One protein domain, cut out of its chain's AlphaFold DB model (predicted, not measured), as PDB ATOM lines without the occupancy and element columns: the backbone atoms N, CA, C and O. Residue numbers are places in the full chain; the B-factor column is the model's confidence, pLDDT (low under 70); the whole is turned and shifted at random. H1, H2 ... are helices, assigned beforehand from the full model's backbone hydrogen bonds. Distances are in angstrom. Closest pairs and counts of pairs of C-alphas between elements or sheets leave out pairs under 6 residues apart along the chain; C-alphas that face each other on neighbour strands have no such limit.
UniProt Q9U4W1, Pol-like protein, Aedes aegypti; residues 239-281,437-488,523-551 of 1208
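This is residues 239 to 281, 437 to 488 and 523 to 551 of the 1208 residues of the protein "Pol-like protein" of Aedes aegypti (UniProt Q9U4W1). A helical hairpin, H1 and H2, makes one end of a group of crossed helices; H5 packs on both of its helices, H3 crosses H5 in the middle, and the longest helix, H6, crosses H3 and runs out to the other end. Residues 274 to 281 stick out as a tail after H2, and residues 538 to 544, of which 538 to 542 belong to H6, stick out too. The printed part has 124 residues with six named helices, H1 to H6 in order along the chain, and no named strand; the class is all helix. The whole is only just loose, close to compact, with a radius of gyration of the C-alphas of 16.9 A and spans of 51 by 41 by 23 A.

H1, residues 239 to 252, and H2, residues 258 to 272, form a hairpin: they touch, closest at the C-alphas of Phe 242 and Ser 272, 5.5 A apart, and run opposite ways at a steep tilt of 41 degrees. H5, residues 471 to 486, touches H1 with residues 472 to 476 alone, closest at the C-alphas of Asp 247 and Ser 473, 6.1 A apart. H5 touches H2 with residues 477 to 484 alone, closest at the C-alphas of Ile 258 and Leu 480, 5.6 A apart, at a shallow tilt of 29 degrees, opposite ways. H3, residues 441 to 450, and H5 touch, closest at the C-alphas of Met 441 and Leu 478, 7.0 A apart, and stand about perpendicular, at 81 degrees. H4, residues 463 to 467, touches H3, with the C-alphas of Leu 448 and Gln 467 closest at 5.9 A. H6, residues 523 to 542, touches H3 with residues 527 to 531 alone, closest at the C-alphas of Ala 447 and Ile 527, 5.8 A apart, and about perpendicular, at 76 degrees. H1 and H6 are apart. In H1, H2, H3, H4, H5 and H6 every O i to N i+4 pair is within hydrogen-bond range.

H1 begins at C-alpha 239, (234.770, 232.703, 281.967), and is 19.9 A long from first to last C-alpha; H2 is 20.9 A, H3 14.3 A and H5 22.3 A. H6, 28.5 A long, ends at C-alpha 542, (249.756, 253.639, 313.168).

The C-alphas of Gly 281 and Asn 543, 56.2 A apart, are the two farthest apart. Residues 282 to 436 are not printed, with 51.0 A between C-alphas 281 and 437; residues 489 to 522 are not printed either, with 18.7 A between C-alphas 488 and 523. The link from H3 to H4 is long, with 12 residues. The mean pLDDT of the printed part is 90.7, and residues 278 to 281 are under 70.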
ATOM      1  N   TRP A 239     233.832 231.655 281.553       95.56
ATOM      2  CA  TRP A 239     234.770 232.703 281.967       95.56
ATOM      3  C   TRP A 239     235.763 233.093 280.873       95.56
ATOM      4  O   TRP A 239     236.199 234.240 280.860       95.56
ATOM      5  N   SER A 240     236.100 232.174 279.964       95.81
ATOM      6  CA  SER A 240     237.003 232.464 278.850       95.81
ATOM      7  C   SER A 240     236.318 233.396 277.855       95.81
ATOM      8  O   SER A 240     236.858 234.452 277.540       95.81
ATOM      9  N   HIS A 241     235.090 233.067 277.440       96.06
ATOM     10  CA  HIS A 241     234.311 233.932 276.557       96.06
ATOM     11  C   HIS A 241     234.008 235.292 277.206       96.06
ATOM     12  O   HIS A 241     234.148 236.330 276.565       96.06
ATOM     13  N   PHE A 242     233.665 235.297 278.499       96.56
ATOM     14  CA  PHE A 242     233.478 236.520 279.283       96.56
ATOM     15  C   PHE A 242     234.714 237.431 279.257       96.56
ATOM     16  O   PHE A 242     234.576 238.630 279.032       96.56
ATOM     17  N   GLN A 243     235.912 236.875 279.476       96.19
ATOM     18  CA  GLN A 243     237.166 237.633 279.446       96.19
ATOM     19  C   GLN A 243     237.447 238.205 278.058       96.19
ATOM     20  O   GLN A 243     237.733 239.394 277.955       96.19
ATOM     21  N   THR A 244     237.310 237.391 277.006       95.50
ATOM     22  CA  THR A 244     237.539 237.832 275.625       95.50
ATOM     23  C   THR A 244     236.633 238.999 275.249       95.50
ATOM     24  O   THR A 244     237.133 239.994 274.744       95.50
ATOM     25  N   LEU A 245     235.331 238.924 275.550       95.06
ATOM     26  CA  LEU A 245     234.393 240.009 275.233       95.06
ATOM     27  C   LEU A 245     234.788 241.335 275.892       95.06
ATOM     28  O   LEU A 245     234.726 242.377 275.250       95.06
ATOM     29  N   ILE A 246     235.197 241.307 277.163       94.69
ATOM     30  CA  ILE A 246     235.582 242.531 277.873       94.69
ATOM     31  C   ILE A 246     236.906 243.064 277.332       94.69
ATOM     32  O   ILE A 246     237.012 244.260 277.096       94.69
ATOM     33  N   ASP A 247     237.900 242.199 277.126       94.25
ATOM     34  CA  ASP A 247     239.215 242.614 276.634       94.25
ATOM     35  C   ASP A 247     239.131 243.199 275.217       94.25
ATOM     36  O   ASP A 247     239.811 244.186 274.945       94.25
ATOM     37  N   THR A 248     238.267 242.660 274.347       93.06
ATOM     38  CA  THR A 248     237.982 243.234 273.024       93.06
ATOM     39  C   THR A 248     237.350 244.619 273.150       93.06
ATOM     40  O   THR A 248     237.928 245.585 272.667       93.06
ATOM     41  N   GLU A 249     236.236 244.752 273.875       90.94
ATOM     42  CA  GLU A 249     235.540 246.041 274.035       90.94
ATOM     43  C   GLU A 249     236.433 247.114 274.675       90.94
ATOM     44  O   GLU A 249     236.469 248.256 274.229       90.94
ATOM     45  N   VAL A 250     237.201 246.743 275.704       90.69
ATOM     46  CA  VAL A 250     238.133 247.649 276.386       90.69
ATOM     47  C   VAL A 250     239.294 248.065 275.481       90.69
ATOM     48  O   VAL A 250     239.780 249.185 275.629       90.69
ATOM     49  N   SER A 251     239.741 247.200 274.568       88.94
ATOM     50  CA  SER A 251     240.819 247.524 273.626       88.94
ATOM     51  C   SER A 251     240.322 248.379 272.459       88.94
ATOM     52  O   SER A 251     240.998 249.333 272.082       88.94
ATOM     53  N   ASP A 252     239.142 248.067 271.918       88.81
ATOM     54  CA  ASP A 252     238.562 248.756 270.761       88.81
ATOM     55  C   ASP A 252     238.016 250.138 271.138       88.81
ATOM     56  O   ASP A 252     238.233 251.124 270.429       88.81
ATOM     57  N   LYS A 253     237.307 250.228 272.272       88.75
ATOM     58  CA  LYS A 253     236.732 251.472 272.789       88.75
ATOM     59  C   LYS A 253     236.820 251.515 274.321       88.75
ATOM     60  O   LYS A 253     235.847 251.189 275.011       88.75
ATOM     61  N   PRO A 254     237.961 251.969 274.875       88.12
ATOM     62  CA  PRO A 254     238.146 252.075 276.314       88.12
ATOM     63  C   PRO A 254     237.023 252.901 276.966       88.12
ATOM     64  O   PRO A 254     236.723 254.002 276.499       88.12
ATOM     65  N   PRO A 255     236.384 252.410 278.039       91.69
ATOM     66  CA  PRO A 255     235.324 253.155 278.708       91.69
ATOM     67  C   PRO A 255     235.862 254.415 279.403       91.69
ATOM     68  O   PRO A 255     236.816 254.344 280.171       91.69
ATOM     69  N   ASP A 256     235.190 255.555 279.208       89.88
ATOM     70  CA  ASP A 256     235.622 256.865 279.739       89.88
ATOM     71  C   ASP A 256     235.470 257.016 281.262       89.88
ATOM     72  O   ASP A 256     236.097 257.876 281.898       89.88
ATOM     73  N   ASN A 257     234.570 256.228 281.853       92.31
ATOM     74  CA  ASN A 257     234.233 256.263 283.271       92.31
ATOM     75  C   ASN A 257     233.805 254.878 283.781       92.31
ATOM     76  O   ASN A 257     233.571 253.932 283.022       92.31
ATOM     77  N   ILE A 258     233.687 254.765 285.105       93.56
ATOM     78  CA  ILE A 258     233.361 253.500 285.760       93.56
ATOM     79  C   ILE A 258     231.962 252.978 285.398       93.56
ATOM     80  O   ILE A 258     231.787 251.770 285.301       93.56
ATOM     81  N   GLU A 259     230.969 253.840 285.147       92.56
ATOM     82  CA  GLU A 259     229.616 253.407 284.755       92.56
ATOM     83  C   GLU A 259     229.600 252.793 283.344       92.56
ATOM     84  O   GLU A 259     228.935 251.777 283.119       92.56
ATOM     85  N   GLY A 260     230.412 253.331 282.425       93.50
ATOM     86  CA  GLY A 260     230.667 252.734 281.113       93.50
ATOM     87  C   GLY A 260     231.284 251.339 281.233       93.50
ATOM     88  O   GLY A 260     230.758 250.380 280.669       93.50
ATOM     89  N   PHE A 261     232.323 251.184 282.061       95.12
ATOM     90  CA  PHE A 261     232.949 249.876 282.301       95.12
ATOM     91  C   PHE A 261     231.978 248.859 282.919       95.12
ATOM     92  O   PHE A 261     231.951 247.694 282.525       95.12
ATOM     93  N   LEU A 262     231.140 249.281 283.873       95.00
ATOM     94  CA  LEU A 262     230.118 248.409 284.463       95.00
ATOM     95  C   LEU A 262     229.057 247.982 283.441       95.00
ATOM     96  O   LEU A 262     228.562 246.856 283.517       95.00
ATOM     97  N   SER A 263     228.745 248.836 282.465       94.12
ATOM     98  CA  SER A 263     227.829 248.500 281.368       94.12
ATOM     99  C   SER A 263     228.420 247.421 280.456       94.12
ATOM    100  O   SER A 263     227.752 246.418 280.200       94.12
ATOM    101  N   VAL A 264     229.699 247.554 280.077       95.06
ATOM    102  CA  VAL A 264     230.451 246.519 279.335       95.06
ATOM    103  C   VAL A 264     230.456 245.198 280.113       95.06
ATOM    104  O   VAL A 264     230.133 244.141 279.568       95.06
ATOM    105  N   LEU A 265     230.726 245.253 281.422       95.19
ATOM    106  CA  LEU A 265     230.730 244.076 282.295       95.19
ATOM    107  C   LEU A 265     229.366 243.370 282.331       95.19
ATOM    108  O   LEU A 265     229.294 242.139 282.307       95.19
ATOM    109  N   HIS A 266     228.277 244.142 282.399       95.00
ATOM    110  CA  HIS A 266     226.914 243.617 282.398       95.00
ATOM    111  C   HIS A 266     226.554 242.963 281.057       95.00
ATOM    112  O   HIS A 266     225.946 241.888 281.040       95.00
ATOM    113  N   GLN A 267     226.935 243.582 279.939       94.69
ATOM    114  CA  GLN A 267     226.716 243.038 278.599       94.69
ATOM    115  C   GLN A 267     227.477 241.721 278.409       94.69
ATOM    116  O   GLN A 267     226.861 240.708 278.079       94.69
ATOM    117  N   ALA A 268     228.772 241.694 278.738       95.19
ATOM    118  CA  ALA A 268     229.583 240.482 278.668       95.19
ATOM    119  C   ALA A 268     228.999 239.356 279.534       95.19
ATOM    120  O   ALA A 268     228.873 238.219 279.075       95.19
ATOM    121  N   ALA A 269     228.571 239.661 280.766       94.50
ATOM    122  CA  ALA A 269     227.927 238.687 281.650       94.50
ATOM    123  C   ALA A 269     226.601 238.159 281.076       94.50
ATOM    124  O   ALA A 269     226.316 236.969 281.196       94.50
ATOM    125  N   SER A 270     225.804 239.019 280.437       94.31
ATOM    126  CA  SER A 270     224.513 238.642 279.839       94.31
ATOM    127  C   SER A 270     224.660 237.638 278.696       94.31
ATOM    128  O   SER A 270     223.799 236.774 278.545       94.31
ATOM    129  N   THR A 271     225.760 237.716 277.947       94.44
ATOM    130  CA  THR A 271     226.072 236.799 276.840       94.44
ATOM    131  C   THR A 271     226.727 235.504 277.318       94.44
ATOM    132  O   THR A 271     226.448 234.433 276.787       94.44
ATOM    133  N   SER A 272     227.581 235.575 278.342       95.06
ATOM    134  CA  SER A 272     228.442 234.453 278.755       95.06
ATOM    135  C   SER A 272     227.938 233.662 279.969       95.06
ATOM    136  O   SER A 272     228.469 232.591 280.275       95.06
ATOM    137  N   ILE A 273     226.929 234.165 280.699       94.62
ATOM    138  CA  ILE A 273     226.491 233.572 281.972       94.62
ATOM    139  C   ILE A 273     224.972 233.359 282.001       94.62
ATOM    140  O   ILE A 273     224.197 234.318 281.988       94.62
ATOM    141  N   PRO A 274     224.492 232.113 282.169       93.19
ATOM    142  CA  PRO A 274     223.062 231.851 282.245       93.19
ATOM    143  C   PRO A 274     222.448 232.359 283.560       93.19
ATOM    144  O   PRO A 274     223.076 232.375 284.626       93.19
ATOM    145  N   ARG A 275     221.155 232.707 283.518       89.06
ATOM    146  CA  ARG A 275     220.383 233.170 284.686       89.06
ATOM    147  C   ARG A 275     219.442 232.093 285.235       89.06
ATOM    148  O   ARG A 275     219.045 231.144 284.559       89.06
ATOM    149  N   THR A 276     219.081 232.206 286.511       82.62
ATOM    150  CA  THR A 276     218.021 231.383 287.122       82.62
ATOM    151  C   THR A 276     216.635 231.843 286.678       82.62
ATOM    152  O   THR A 276     216.403 233.042 286.554       82.62
ATOM    153  N   THR A 277     215.682 230.921 286.559       76.00
ATOM    154  CA  THR A 277     214.295 231.256 286.208       76.00
ATOM    155  C   THR A 277     213.578 232.014 287.340       76.00
ATOM    156  O   THR A 277     213.794 231.686 288.515       76.00
ATOM    157  N   PRO A 278     212.696 232.989 287.027       64.69
ATOM    158  CA  PRO A 278     211.940 233.738 288.038       64.69
ATOM    159  C   PRO A 278     210.961 232.854 288.816       64.69
ATOM    160  O   PRO A 278     210.761 233.015 290.024       64.69
ATOM    161  N   ASN A 279     210.388 231.873 288.118       62.66
ATOM    162  CA  ASN A 279     209.492 230.893 288.700       62.66
ATOM    163  C   ASN A 279     210.320 229.739 289.265       62.66
ATOM    164  O   ASN A 279     211.042 229.071 288.510       62.66
ATOM    165  N   PRO A 280     210.261 229.483 290.585       55.06
ATOM    166  CA  PRO A 280     210.867 228.287 291.129       55.06
ATOM    167  C   PRO A 280     210.151 227.086 290.507       55.06
ATOM    168  O   PRO A 280     208.957 226.889 290.725       55.06
ATOM    169  N   GLY A 281     210.880 226.271 289.742       53.69
ATOM    170  CA  GLY A 281     210.375 224.967 289.322       53.69
ATOM    171  C   GLY A 281     209.901 224.154 290.533       53.69
ATOM    172  O   GLY A 281     210.295 224.426 291.678       53.69
ATOM    173  N   SER A 437     247.585 258.897 297.613       89.31
ATOM    174  CA  SER A 437     248.159 258.479 296.326       89.31
ATOM    175  C   SER A 437     247.196 257.605 295.511       89.31
ATOM    176  O   SER A 437     246.351 256.927 296.100       89.31
ATOM    177  N   PRO A 438     247.357 257.499 294.183       92.06
ATOM    178  CA  PRO A 438     246.629 256.506 293.396       92.06
ATOM    179  C   PRO A 438     246.778 255.088 293.978       92.06
ATOM    180  O   PRO A 438     247.794 254.751 294.603       92.06
ATOM    181  N   PHE A 439     245.742 254.268 293.831       93.25
ATOM    182  CA  PHE A 439     245.742 252.854 294.196       93.25
ATOM    183  C   PHE A 439     246.595 252.037 293.230       93.25
ATOM    184  O   PHE A 439     246.634 252.310 292.029       93.25
ATOM    185  N   ARG A 440     247.245 250.999 293.764       91.19
ATOM    186  CA  ARG A 440     248.056 250.054 292.981       91.19
ATOM    187  C   ARG A 440     247.335 248.727 292.735       91.19
ATOM    188  O   ARG A 440     246.378 248.367 293.429       91.19
ATOM    189  N   MET A 441     247.841 247.949 291.779       90.56
ATOM    190  CA  MET A 441     247.291 246.641 291.402       90.56
ATOM    191  C   MET A 441     247.263 245.652 292.580       90.56
ATOM    192  O   MET A 441     246.344 244.839 292.706       90.56
ATOM    193  N   GLU A 442     248.216 245.738 293.511       84.62
ATOM    194  CA  GLU A 442     248.262 244.902 294.714       84.62
ATOM    195  C   GLU A 442     247.090 245.196 295.660       84.62
ATOM    196  O   GLU A 442     246.563 244.277 296.300       84.62
ATOM    197  N   GLU A 443     246.665 246.460 295.752       90.00
ATOM    198  CA  GLU A 443     245.518 246.882 296.561       90.00
ATOM    199  C   GLU A 443     244.207 246.383 295.951       90.00
ATOM    200  O   GLU A 443     243.382 245.815 296.676       90.00
ATOM    201  N   LEU A 444     244.059 246.478 294.625       94.06
ATOM    202  CA  LEU A 444     242.909 245.926 293.906       94.06
ATOM    203  C   LEU A 444     242.842 244.402 294.059       94.06
ATOM    204  O   LEU A 444     241.818 243.854 294.471       94.06
ATOM    205  N   ASN A 445     243.952 243.699 293.828       91.19
ATOM    206  CA  ASN A 445     244.030 242.248 294.007       91.19
ATOM    207  C   ASN A 445     243.792 241.827 295.463       91.19
ATOM    208  O   ASN A 445     243.208 240.773 295.736       91.19
ATOM    209  N   PHE A 446     244.231 242.626 296.437       87.12
ATOM    210  CA  PHE A 446     243.862 242.422 297.834       87.12
ATOM    211  C   PHE A 446     242.349 242.568 298.030       87.12
ATOM    212  O   PHE A 446     241.737 241.688 298.642       87.12
ATOM    213  N   ALA A 447     241.736 243.625 297.494       92.19
ATOM    214  CA  ALA A 447     240.310 243.873 297.644       92.19
ATOM    215  C   ALA A 447     239.466 242.746 297.023       92.19
ATOM    216  O   ALA A 447     238.604 242.186 297.706       92.19
ATOM    217  N   LEU A 448     239.779 242.337 295.790       93.19
ATOM    218  CA  LEU A 448     239.091 241.264 295.065       93.19
ATOM    219  C   LEU A 448     239.161 239.917 295.798       93.19
ATOM    220  O   LEU A 448     238.141 239.235 295.921       93.19
ATOM    221  N   ARG A 449     240.318 239.552 296.370       88.50
ATOM    222  CA  ARG A 449     240.481 238.307 297.154       88.50
ATOM    223  C   ARG A 449     239.620 238.262 298.420       88.50
ATOM    224  O   ARG A 449     239.249 237.184 298.886       88.50
ATOM    225  N   HIS A 450     239.287 239.419 298.989       86.06
ATOM    226  CA  HIS A 450     238.507 239.522 300.227       86.06
ATOM    227  C   HIS A 450     236.998 239.708 299.987       86.06
ATOM    228  O   HIS A 450     236.212 239.709 300.940       86.06
ATOM    229  N   CYS A 451     236.565 239.794 298.729       86.00
ATOM    230  CA  CYS A 451     235.170 239.912 298.321       86.00
ATOM    231  C   CYS A 451     234.515 238.528 298.125       86.00
ATOM    232  O   CYS A 451     234.587 237.928 297.061       86.00
ATOM    233  N   LYS A 452     233.871 237.986 299.171       78.56
ATOM    234  CA  LYS A 452     233.383 236.583 299.191       78.56
ATOM    235  C   LYS A 452     231.890 236.384 298.868       78.56
ATOM    236  O   LYS A 452     231.427 235.248 298.790       78.56
ATOM    237  N   SER A 453     231.107 237.458 298.751       78.81
ATOM    238  CA  SER A 453     229.654 237.380 298.508       78.81
ATOM    239  C   SER A 453     229.319 237.189 297.024       78.81
ATOM    240  O   SER A 453     229.991 237.732 296.159       78.81
ATOM    241  N   LYS A 454     228.227 236.478 296.724       83.06
ATOM    242  CA  LYS A 454     227.660 236.392 295.362       83.06
ATOM    243  C   LYS A 454     226.492 237.361 295.126       83.06
ATOM    244  O   LYS A 454     225.903 237.345 294.055       83.06
ATOM    245  N   SER A 455     226.083 238.122 296.144       83.75
ATOM    246  CA  SER A 455     224.913 239.013 296.043       83.75
ATOM    247  C   SER A 455     225.315 240.329 295.390       83.75
ATOM    248  O   SER A 455     226.254 240.960 295.872       83.75
ATOM    249  N   ALA A 456     224.600 240.710 294.336       88.12
ATOM    250  CA  ALA A 456     224.809 241.949 293.599       88.12
ATOM    251  C   ALA A 456     224.059 243.141 294.217       88.12
ATOM    252  O   ALA A 456     223.118 242.952 294.996       88.12
ATOM    253  N   GLY A 457     224.493 244.350 293.856       88.31
ATOM    254  CA  GLY A 457     223.836 245.609 294.195       88.31
ATOM    255  C   GLY A 457     222.706 245.981 293.218       88.31
ATOM    256  O   GLY A 457     222.138 245.101 292.559       88.31
ATOM    257  N   PRO A 458     222.350 247.279 293.136       89.38
ATOM    258  CA  PRO A 458     221.356 247.793 292.188       89.38
ATOM    259  C   PRO A 458     221.696 247.510 290.718       89.38
ATOM    260  O   PRO A 458     220.795 247.256 289.929       89.38
ATOM    261  N   ASP A 459     222.987 247.472 290.392       90.56
ATOM    262  CA  ASP A 459     223.559 247.201 289.066       90.56
ATOM    263  C   ASP A 459     223.507 245.724 288.638       90.56
ATOM    264  O   ASP A 459     223.878 245.392 287.520       90.56
ATOM    265  N   ASP A 460     223.075 244.821 289.525       90.69
ATOM    266  CA  ASP A 460     223.032 243.373 289.284       90.69
ATOM    267  C   ASP A 460     224.405 242.719 289.000       90.69
ATOM    268  O   ASP A 460     224.480 241.549 288.622       90.69
ATOM    269  N   LEU A 461     225.507 243.417 289.297       92.31
ATOM    270  CA  LEU A 461     226.876 242.922 289.146       92.31
ATOM    271  C   LEU A 461     227.409 242.372 290.475       92.31
ATOM    272  O   LEU A 461     227.438 243.055 291.499       92.31
ATOM    273  N   GLY A 462     227.836 241.107 290.479       92.50
ATOM    274  CA  GLY A 462     228.390 240.434 291.659       92.50
ATOM    275  C   GLY A 462     229.916 240.327 291.628       92.50
ATOM    276  O   GLY A 462     230.527 240.320 290.563       92.50
ATOM    277  N   TYR A 463     230.545 240.146 292.798       93.88
ATOM    278  CA  TYR A 463     232.007 240.004 292.917       93.88
ATOM    279  C   TYR A 463     232.667 238.951 292.012       93.88
ATOM    280  O   TYR A 463     233.779 239.227 291.564       93.88
ATOM    281  N   PRO A 464     232.043 237.789 291.708       94.38
ATOM    282  CA  PRO A 464     232.646 236.825 290.794       94.38
ATOM    283  C   PRO A 464     233.002 237.410 289.423       94.38
ATOM    284  O   PRO A 464     234.014 237.003 288.869       94.38
ATOM    285  N   LEU A 465     232.241 238.389 288.917       95.00
ATOM    286  CA  LEU A 465     232.538 239.056 287.644       95.00
ATOM    287  C   LEU A 465     233.880 239.799 287.707       95.00
ATOM    288  O   LEU A 465     234.741 239.609 286.860       95.00
ATOM    289  N   PHE A 466     234.103 240.565 288.778       95.75
ATOM    290  CA  PHE A 466     235.346 241.312 288.993       95.75
ATOM    291  C   PHE A 466     236.553 240.402 289.283       95.75
ATOM    292  O   PHE A 466     237.688 240.727 288.944       95.75
ATOM    293  N   GLN A 467     236.328 239.254 289.932       94.69
ATOM    294  CA  GLN A 467     237.389 238.293 290.261       94.69
ATOM    295  C   GLN A 467     237.953 237.582 289.026       94.69
ATOM    296  O   GLN A 467     239.144 237.264 289.019       94.69
ATOM    297  N   HIS A 468     237.124 237.376 288.000       94.94
ATOM    298  CA  HIS A 468     237.497 236.715 286.747       94.94
ATOM    299  C   HIS A 468     237.894 237.696 285.635       94.94
ATOM    300  O   HIS A 468     238.034 237.271 284.496       94.94
ATOM    301  N   LEU A 469     238.120 238.978 285.931       95.75
ATOM    302  CA  LEU A 469     238.716 239.899 284.960       95.75
ATOM    303  C   LEU A 469     240.152 239.474 284.601       95.75
ATOM    304  O   LEU A 469     240.907 239.010 285.471       95.75
ATOM    305  N   SER A 470     240.529 239.681 283.336       94.94
ATOM    306  CA  SER A 470     241.904 239.537 282.850       94.94
ATOM    307  C   SER A 470     242.834 240.575 283.500       94.94
ATOM    308  O   SER A 470     242.393 241.464 284.234       94.94
ATOM    309  N   ILE A 471     244.141 240.479 283.246       93.50
ATOM    310  CA  ILE A 471     245.092 241.497 283.714       93.50
ATOM    311  C   ILE A 471     244.843 242.866 283.060       93.50
ATOM    312  O   ILE A 471     244.926 243.876 283.756       93.50
ATOM    313  N   VAL A 472     244.471 242.887 281.776       92.75
ATOM    314  CA  VAL A 472     244.185 244.108 281.005       92.75
ATOM    315  C   VAL A 472     242.934 244.780 281.558       92.75
ATOM    316  O   VAL A 472     242.991 245.908 282.037       92.75
ATOM    317  N   SER A 473     241.834 244.033 281.650       94.62
ATOM    318  CA  SER A 473     240.577 244.517 282.224       94.62
ATOM    319  C   SER A 473     240.711 244.990 283.680       94.62
ATOM    320  O   SER A 473     240.038 245.931 284.104       94.62
ATOM    321  N   LYS A 474     241.578 244.351 284.485       96.44
ATOM    322  CA  LYS A 474     241.882 244.816 285.851       96.44
ATOM    323  C   LYS A 474     242.646 246.133 285.858       96.44
ATOM    324  O   LYS A 474     242.394 246.933 286.756       96.44
ATOM    325  N   ALA A 475     243.569 246.339 284.919       95.69
ATOM    326  CA  ALA A 475     244.292 247.600 284.784       95.69
ATOM    327  C   ALA A 475     243.315 248.734 284.447       95.69
ATOM    328  O   ALA A 475     243.247 249.703 285.193       95.69
ATOM    329  N   THR A 476     242.436 248.535 283.463       96.19
ATOM    330  CA  THR A 476     241.388 249.510 283.120       96.19
ATOM    331  C   THR A 476     240.457 249.805 284.295       96.19
ATOM    332  O   THR A 476     240.177 250.965 284.593       96.19
ATOM    333  N   LEU A 477     240.000 248.778 285.024       96.69
ATOM    334  CA  LEU A 477     239.204 248.982 286.237       96.69
ATOM    335  C   LEU A 477     239.963 249.826 287.272       96.69
ATOM    336  O   LEU A 477     239.374 250.718 287.878       96.69
ATOM    337  N   LEU A 478     241.249 249.539 287.498       97.38
ATOM    338  CA  LEU A 478     242.078 250.289 288.440       97.38
ATOM    339  C   LEU A 478     242.212 251.757 288.027       97.38
ATOM    340  O   LEU A 478     242.041 252.629 288.876       97.38
ATOM    341  N   ASP A 479     242.457 252.026 286.747       96.12
ATOM    342  CA  ASP A 479     242.601 253.382 286.214       96.12
ATOM    343  C   ASP A 479     241.315 254.192 286.399       96.12
ATOM    344  O   ASP A 479     241.355 255.322 286.884       96.12
ATOM    345  N   LEU A 480     240.152 253.591 286.137       96.44
ATOM    346  CA  LEU A 480     238.854 254.246 286.333       96.44
ATOM    347  C   LEU A 480     238.520 254.476 287.812       96.44
ATOM    348  O   LEU A 480     237.940 255.505 288.171       96.44
ATOM    349  N   LEU A 481     238.902 253.546 288.690       96.69
ATOM    350  CA  LEU A 481     238.789 253.740 290.137       96.69
ATOM    351  C   LEU A 481     239.726 254.853 290.628       96.69
ATOM    352  O   LEU A 481     239.324 255.644 291.477       96.69
ATOM    353  N   ASN A 482     240.939 254.947 290.081       96.25
ATOM    354  CA  ASN A 482     241.888 256.018 290.380       96.25
ATOM    355  C   ASN A 482     241.412 257.373 289.858       96.25
ATOM    356  O   ASN A 482     241.529 258.361 290.573       96.25
ATOM    357  N   LYS A 483     240.805 257.421 288.670       95.19
ATOM    358  CA  LYS A 483     240.157 258.625 288.140       95.19
ATOM    359  C   LYS A 483     239.063 259.121 289.090       95.19
ATOM    360  O   LYS A 483     239.126 260.253 289.555       95.19
ATOM    361  N   THR A 484     238.153 258.227 289.489       94.44
ATOM    362  CA  THR A 484     237.097 258.491 290.491       94.44
ATOM    363  C   THR A 484     237.682 259.003 291.822       94.44
ATOM    364  O   THR A 484     237.138 259.904 292.456       94.44
ATOM    365  N   TRP A 485     238.806 258.425 292.260       94.31
ATOM    366  CA  TRP A 485     239.507 258.805 293.488       94.31
ATOM    367  C   TRP A 485     240.129 260.204 293.420       94.31
ATOM    368  O   TRP A 485     239.936 260.995 294.340       94.31
ATOM    369  N   ILE A 486     240.839 260.515 292.334       92.56
ATOM    370  CA  ILE A 486     241.544 261.790 292.142       92.56
ATOM    371  C   ILE A 486     240.548 262.929 291.910       92.56
ATOM    372  O   ILE A 486     240.673 263.996 292.505       92.56
ATOM    373  N   GLU A 487     239.518 262.696 291.095       92.44
ATOM    374  CA  GLU A 487     238.483 263.693 290.795       92.44
ATOM    375  C   GLU A 487     237.557 263.971 291.992       92.44
ATOM    376  O   GLU A 487     236.783 264.925 291.966       92.44
ATOM    377  N   ASN A 488     237.620 263.158 293.056       91.12
ATOM    378  CA  ASN A 488     236.746 263.240 294.230       91.12
ATOM    379  C   ASN A 488     235.243 263.103 293.908       91.12
ATOM    380  O   ASN A 488     234.393 263.455 294.733       91.12
ATOM    381  N   CYS A 523     228.906 246.568 293.757       93.38
ATOM    382  CA  CYS A 523     230.104 245.774 294.032       93.38
ATOM    383  C   CYS A 523     231.403 246.535 293.730       93.38
ATOM    384  O   CYS A 523     232.352 246.391 294.504       93.38
ATOM    385  N   ALA A 524     231.438 247.364 292.680       94.19
ATOM    386  CA  ALA A 524     232.589 248.214 292.367       94.19
ATOM    387  C   ALA A 524     232.835 249.266 293.457       94.19
ATOM    388  O   ALA A 524     233.962 249.389 293.939       94.19
ATOM    389  N   SER A 525     231.769 249.907 293.952       93.38
ATOM    390  CA  SER A 525     231.844 250.805 295.113       93.38
ATOM    391  C   SER A 525     232.473 250.102 296.320       93.38
ATOM    392  O   SER A 525     233.451 250.587 296.882       93.38
ATOM    393  N   LYS A 526     232.020 248.882 296.649       92.94
ATOM    394  CA  LYS A 526     232.579 248.099 297.765       92.94
ATOM    395  C   LYS A 526     234.039 247.678 297.568       92.94
ATOM    396  O   LYS A 526     234.722 247.410 298.559       92.94
ATOM    397  N   ILE A 527     234.503 247.533 296.324       95.38
ATOM    398  CA  ILE A 527     235.915 247.263 296.020       95.38
ATOM    399  C   ILE A 527     236.745 248.501 296.373       95.38
ATOM    400  O   ILE A 527     237.707 248.366 297.133       95.38
ATOM    401  N   LEU A 528     236.323 249.691 295.930       95.44
ATOM    402  CA  LEU A 528     236.975 250.952 296.291       95.44
ATOM    403  C   LEU A 528     236.922 251.204 297.802       95.44
ATOM    404  O   LEU A 528     237.968 251.391 298.418       95.44
ATOM    405  N   GLU A 529     235.742 251.087 298.429       94.62
ATOM    406  CA  GLU A 529     235.571 251.202 299.886       94.62
ATOM    407  C   GLU A 529     236.567 250.315 300.642       94.62
ATOM    408  O   GLU A 529     237.074 250.703 301.688       94.62
ATOM    409  N   ARG A 530     236.859 249.107 300.143       93.69
ATOM    410  CA  ARG A 530     237.776 248.168 300.799       93.69
ATOM    411  C   ARG A 530     239.233 248.603 300.703       93.69
ATOM    412  O   ARG A 530     239.960 248.411 301.679       93.69
ATOM    413  N   MET A 531     239.651 249.160 299.568       93.56
ATOM    414  CA  MET A 531     240.991 249.736 299.420       93.56
ATOM    415  C   MET A 531     241.138 250.967 300.321       93.56
ATOM    416  O   MET A 531     242.053 251.014 301.142       93.56
ATOM    417  N   VAL A 532     240.160 251.880 300.289       94.62
ATOM    418  CA  VAL A 532     240.108 253.064 301.163       94.62
ATOM    419  C   VAL A 532     240.128 252.669 302.640       94.62
ATOM    420  O   VAL A 532     240.934 253.174 303.416       94.62
ATOM    421  N   ASN A 533     239.289 251.715 303.046       93.31
ATOM    422  CA  ASN A 533     239.190 251.284 304.436       93.31
ATOM    423  C   ASN A 533     240.483 250.633 304.944       93.31
ATOM    424  O   ASN A 533     240.816 250.762 306.120       93.31
ATOM    425  N   ARG A 534     241.229 249.942 304.070       89.12
ATOM    426  CA  ARG A 534     242.546 249.393 304.418       89.12
ATOM    427  C   ARG A 534     243.525 250.513 304.770       89.12
ATOM    428  O   ARG A 534     244.232 250.389 305.769       89.12
ATOM    429  N   ARG A 535     243.538 251.593 303.984       90.25
ATOM    430  CA  ARG A 535     244.363 252.778 304.243       90.25
ATOM    431  C   ARG A 535     243.925 253.512 305.511       90.25
ATOM    432  O   ARG A 535     244.760 253.801 306.362       90.25
ATOM    433  N   LEU A 536     242.617 253.712 305.686       91.94
ATOM    434  CA  LEU A 536     242.041 254.382 306.855       91.94
ATOM    435  C   LEU A 536     242.352 253.647 308.165       91.94
ATOM    436  O   LEU A 536     242.851 254.260 309.100       91.94
ATOM    437  N   ILE A 537     242.105 252.335 308.243       90.38
ATOM    438  CA  ILE A 537     242.413 251.555 309.456       90.38
ATOM    439  C   ILE A 537     243.907 251.622 309.768       90.38
ATOM    440  O   ILE A 537     244.284 251.768 310.924       90.38
ATOM    441  N   ARG A 538     244.766 251.541 308.746       86.75
ATOM    442  CA  ARG A 538     246.209 251.648 308.948       86.75
ATOM    443  C   ARG A 538     246.602 253.001 309.533       86.75
ATOM    444  O   ARG A 538     247.371 253.019 310.482       86.75
ATOM    445  N   PHE A 539     246.062 254.093 308.998       88.62
ATOM    446  CA  PHE A 539     246.273 255.439 309.532       88.62
ATOM    447  C   PHE A 539     245.829 255.552 310.995       88.62
ATOM    448  O   PHE A 539     246.567 256.083 311.819       88.62
ATOM    449  N   LEU A 540     244.656 255.010 311.332       90.44
ATOM    450  CA  LEU A 540     244.122 255.051 312.693       90.44
ATOM    451  C   LEU A 540     244.970 254.250 313.695       90.44
ATOM    452  O   LEU A 540     245.167 254.704 314.819       90.44
ATOM    453  N   GLU A 541     245.465 253.074 313.302       86.75
ATOM    454  CA  GLU A 541     246.275 252.208 314.170       86.75
ATOM    455  C   GLU A 541     247.739 252.687 314.270       86.75
ATOM    456  O   GLU A 541     248.281 252.709 315.371       86.75
ATOM    457  N   ASP A 542     248.368 253.129 313.165       82.88
ATOM    458  CA  ASP A 542     249.756 253.639 313.168       82.88
ATOM    459  C   ASP A 542     249.903 254.885 314.057       82.88
ATOM    460  O   ASP A 542     250.934 255.056 314.702       82.88
ATOM    461  N   ASN A 543     248.872 255.737 314.104       86.31
ATOM    462  CA  ASN A 543     248.842 256.944 314.936       86.31
ATOM    463  C   ASN A 543     248.173 256.725 316.308       86.31
ATOM    464  O   ASN A 543     248.004 257.682 317.057       86.31
ATOM    465  N   GLN A 544     247.770 255.493 316.642       87.75
ATOM    466  CA  GLN A 544     247.135 255.138 317.922       87.75
ATOM    467  C   GLN A 544     245.877 255.964 318.276       87.75
ATOM    468  O   GLN A 544     245.577 256.183 319.447       87.75
ATOM    469  N   PHE A 545     245.095 256.393 317.277       91.56
ATOM    470  CA  PHE A 545     243.886 257.200 317.511       91.56
ATOM    471  C   PHE A 545     242.722 256.407 318.124       91.56
ATOM    472  O   PHE A 545     241.833 256.984 318.752       91.56
ATOM    473  N   LEU A 546     242.693 255.083 317.935       90.00
ATOM    474  CA  LEU A 546     241.657 254.213 318.495       90.00
ATOM    475  C   LEU A 546     242.057 253.704 319.884       90.00
ATOM    476  O   LEU A 546     243.080 253.033 320.032       90.00
ATOM    477  N   ASP A 547     241.202 253.935 320.881       89.00
ATOM    478  CA  ASP A 547     241.449 253.515 322.263       89.00
ATOM    479  C   ASP A 547     241.586 251.985 322.364       89.00
ATOM    480  O   ASP A 547     240.797 251.226 321.794       89.00
ATOM    481  N   HIS A 548     242.591 251.506 323.098       84.00
ATOM    482  CA  HIS A 548     242.882 250.079 323.287       84.00
ATOM    483  C   HIS A 548     241.718 249.272 323.901       84.00
ATOM    484  O   HIS A 548     241.645 248.059 323.705       84.00
ATOM    485  N   ARG A 549     240.772 249.925 324.590       86.62
ATOM    486  CA  ARG A 549     239.570 249.312 325.194       86.62
ATOM    487  C   ARG A 549     238.439 249.054 324.187       86.62
ATOM    488  O   ARG A 549     237.381 248.530 324.549       86.62
ATOM    489  N   GLN A 550     238.632 249.415 322.916       88.69
ATOM    490  CA  GLN A 550     237.714 249.106 321.821       88.69
ATOM    491  C   GLN A 550     238.108 247.791 321.139       88.69
ATOM    492  O   GLN A 550     239.130 247.727 320.457       88.69
ATOM    493  N   HIS A 551     237.277 246.751 321.278       88.25
ATOM    494  CA  HIS A 551     237.638 245.389 320.858       88.25
ATOM    495  C   HIS A 551     237.017 244.929 319.529       88.25
ATOM    496  O   HIS A 551     237.538 244.018 318.883       88.25
TER     497      HIS A 551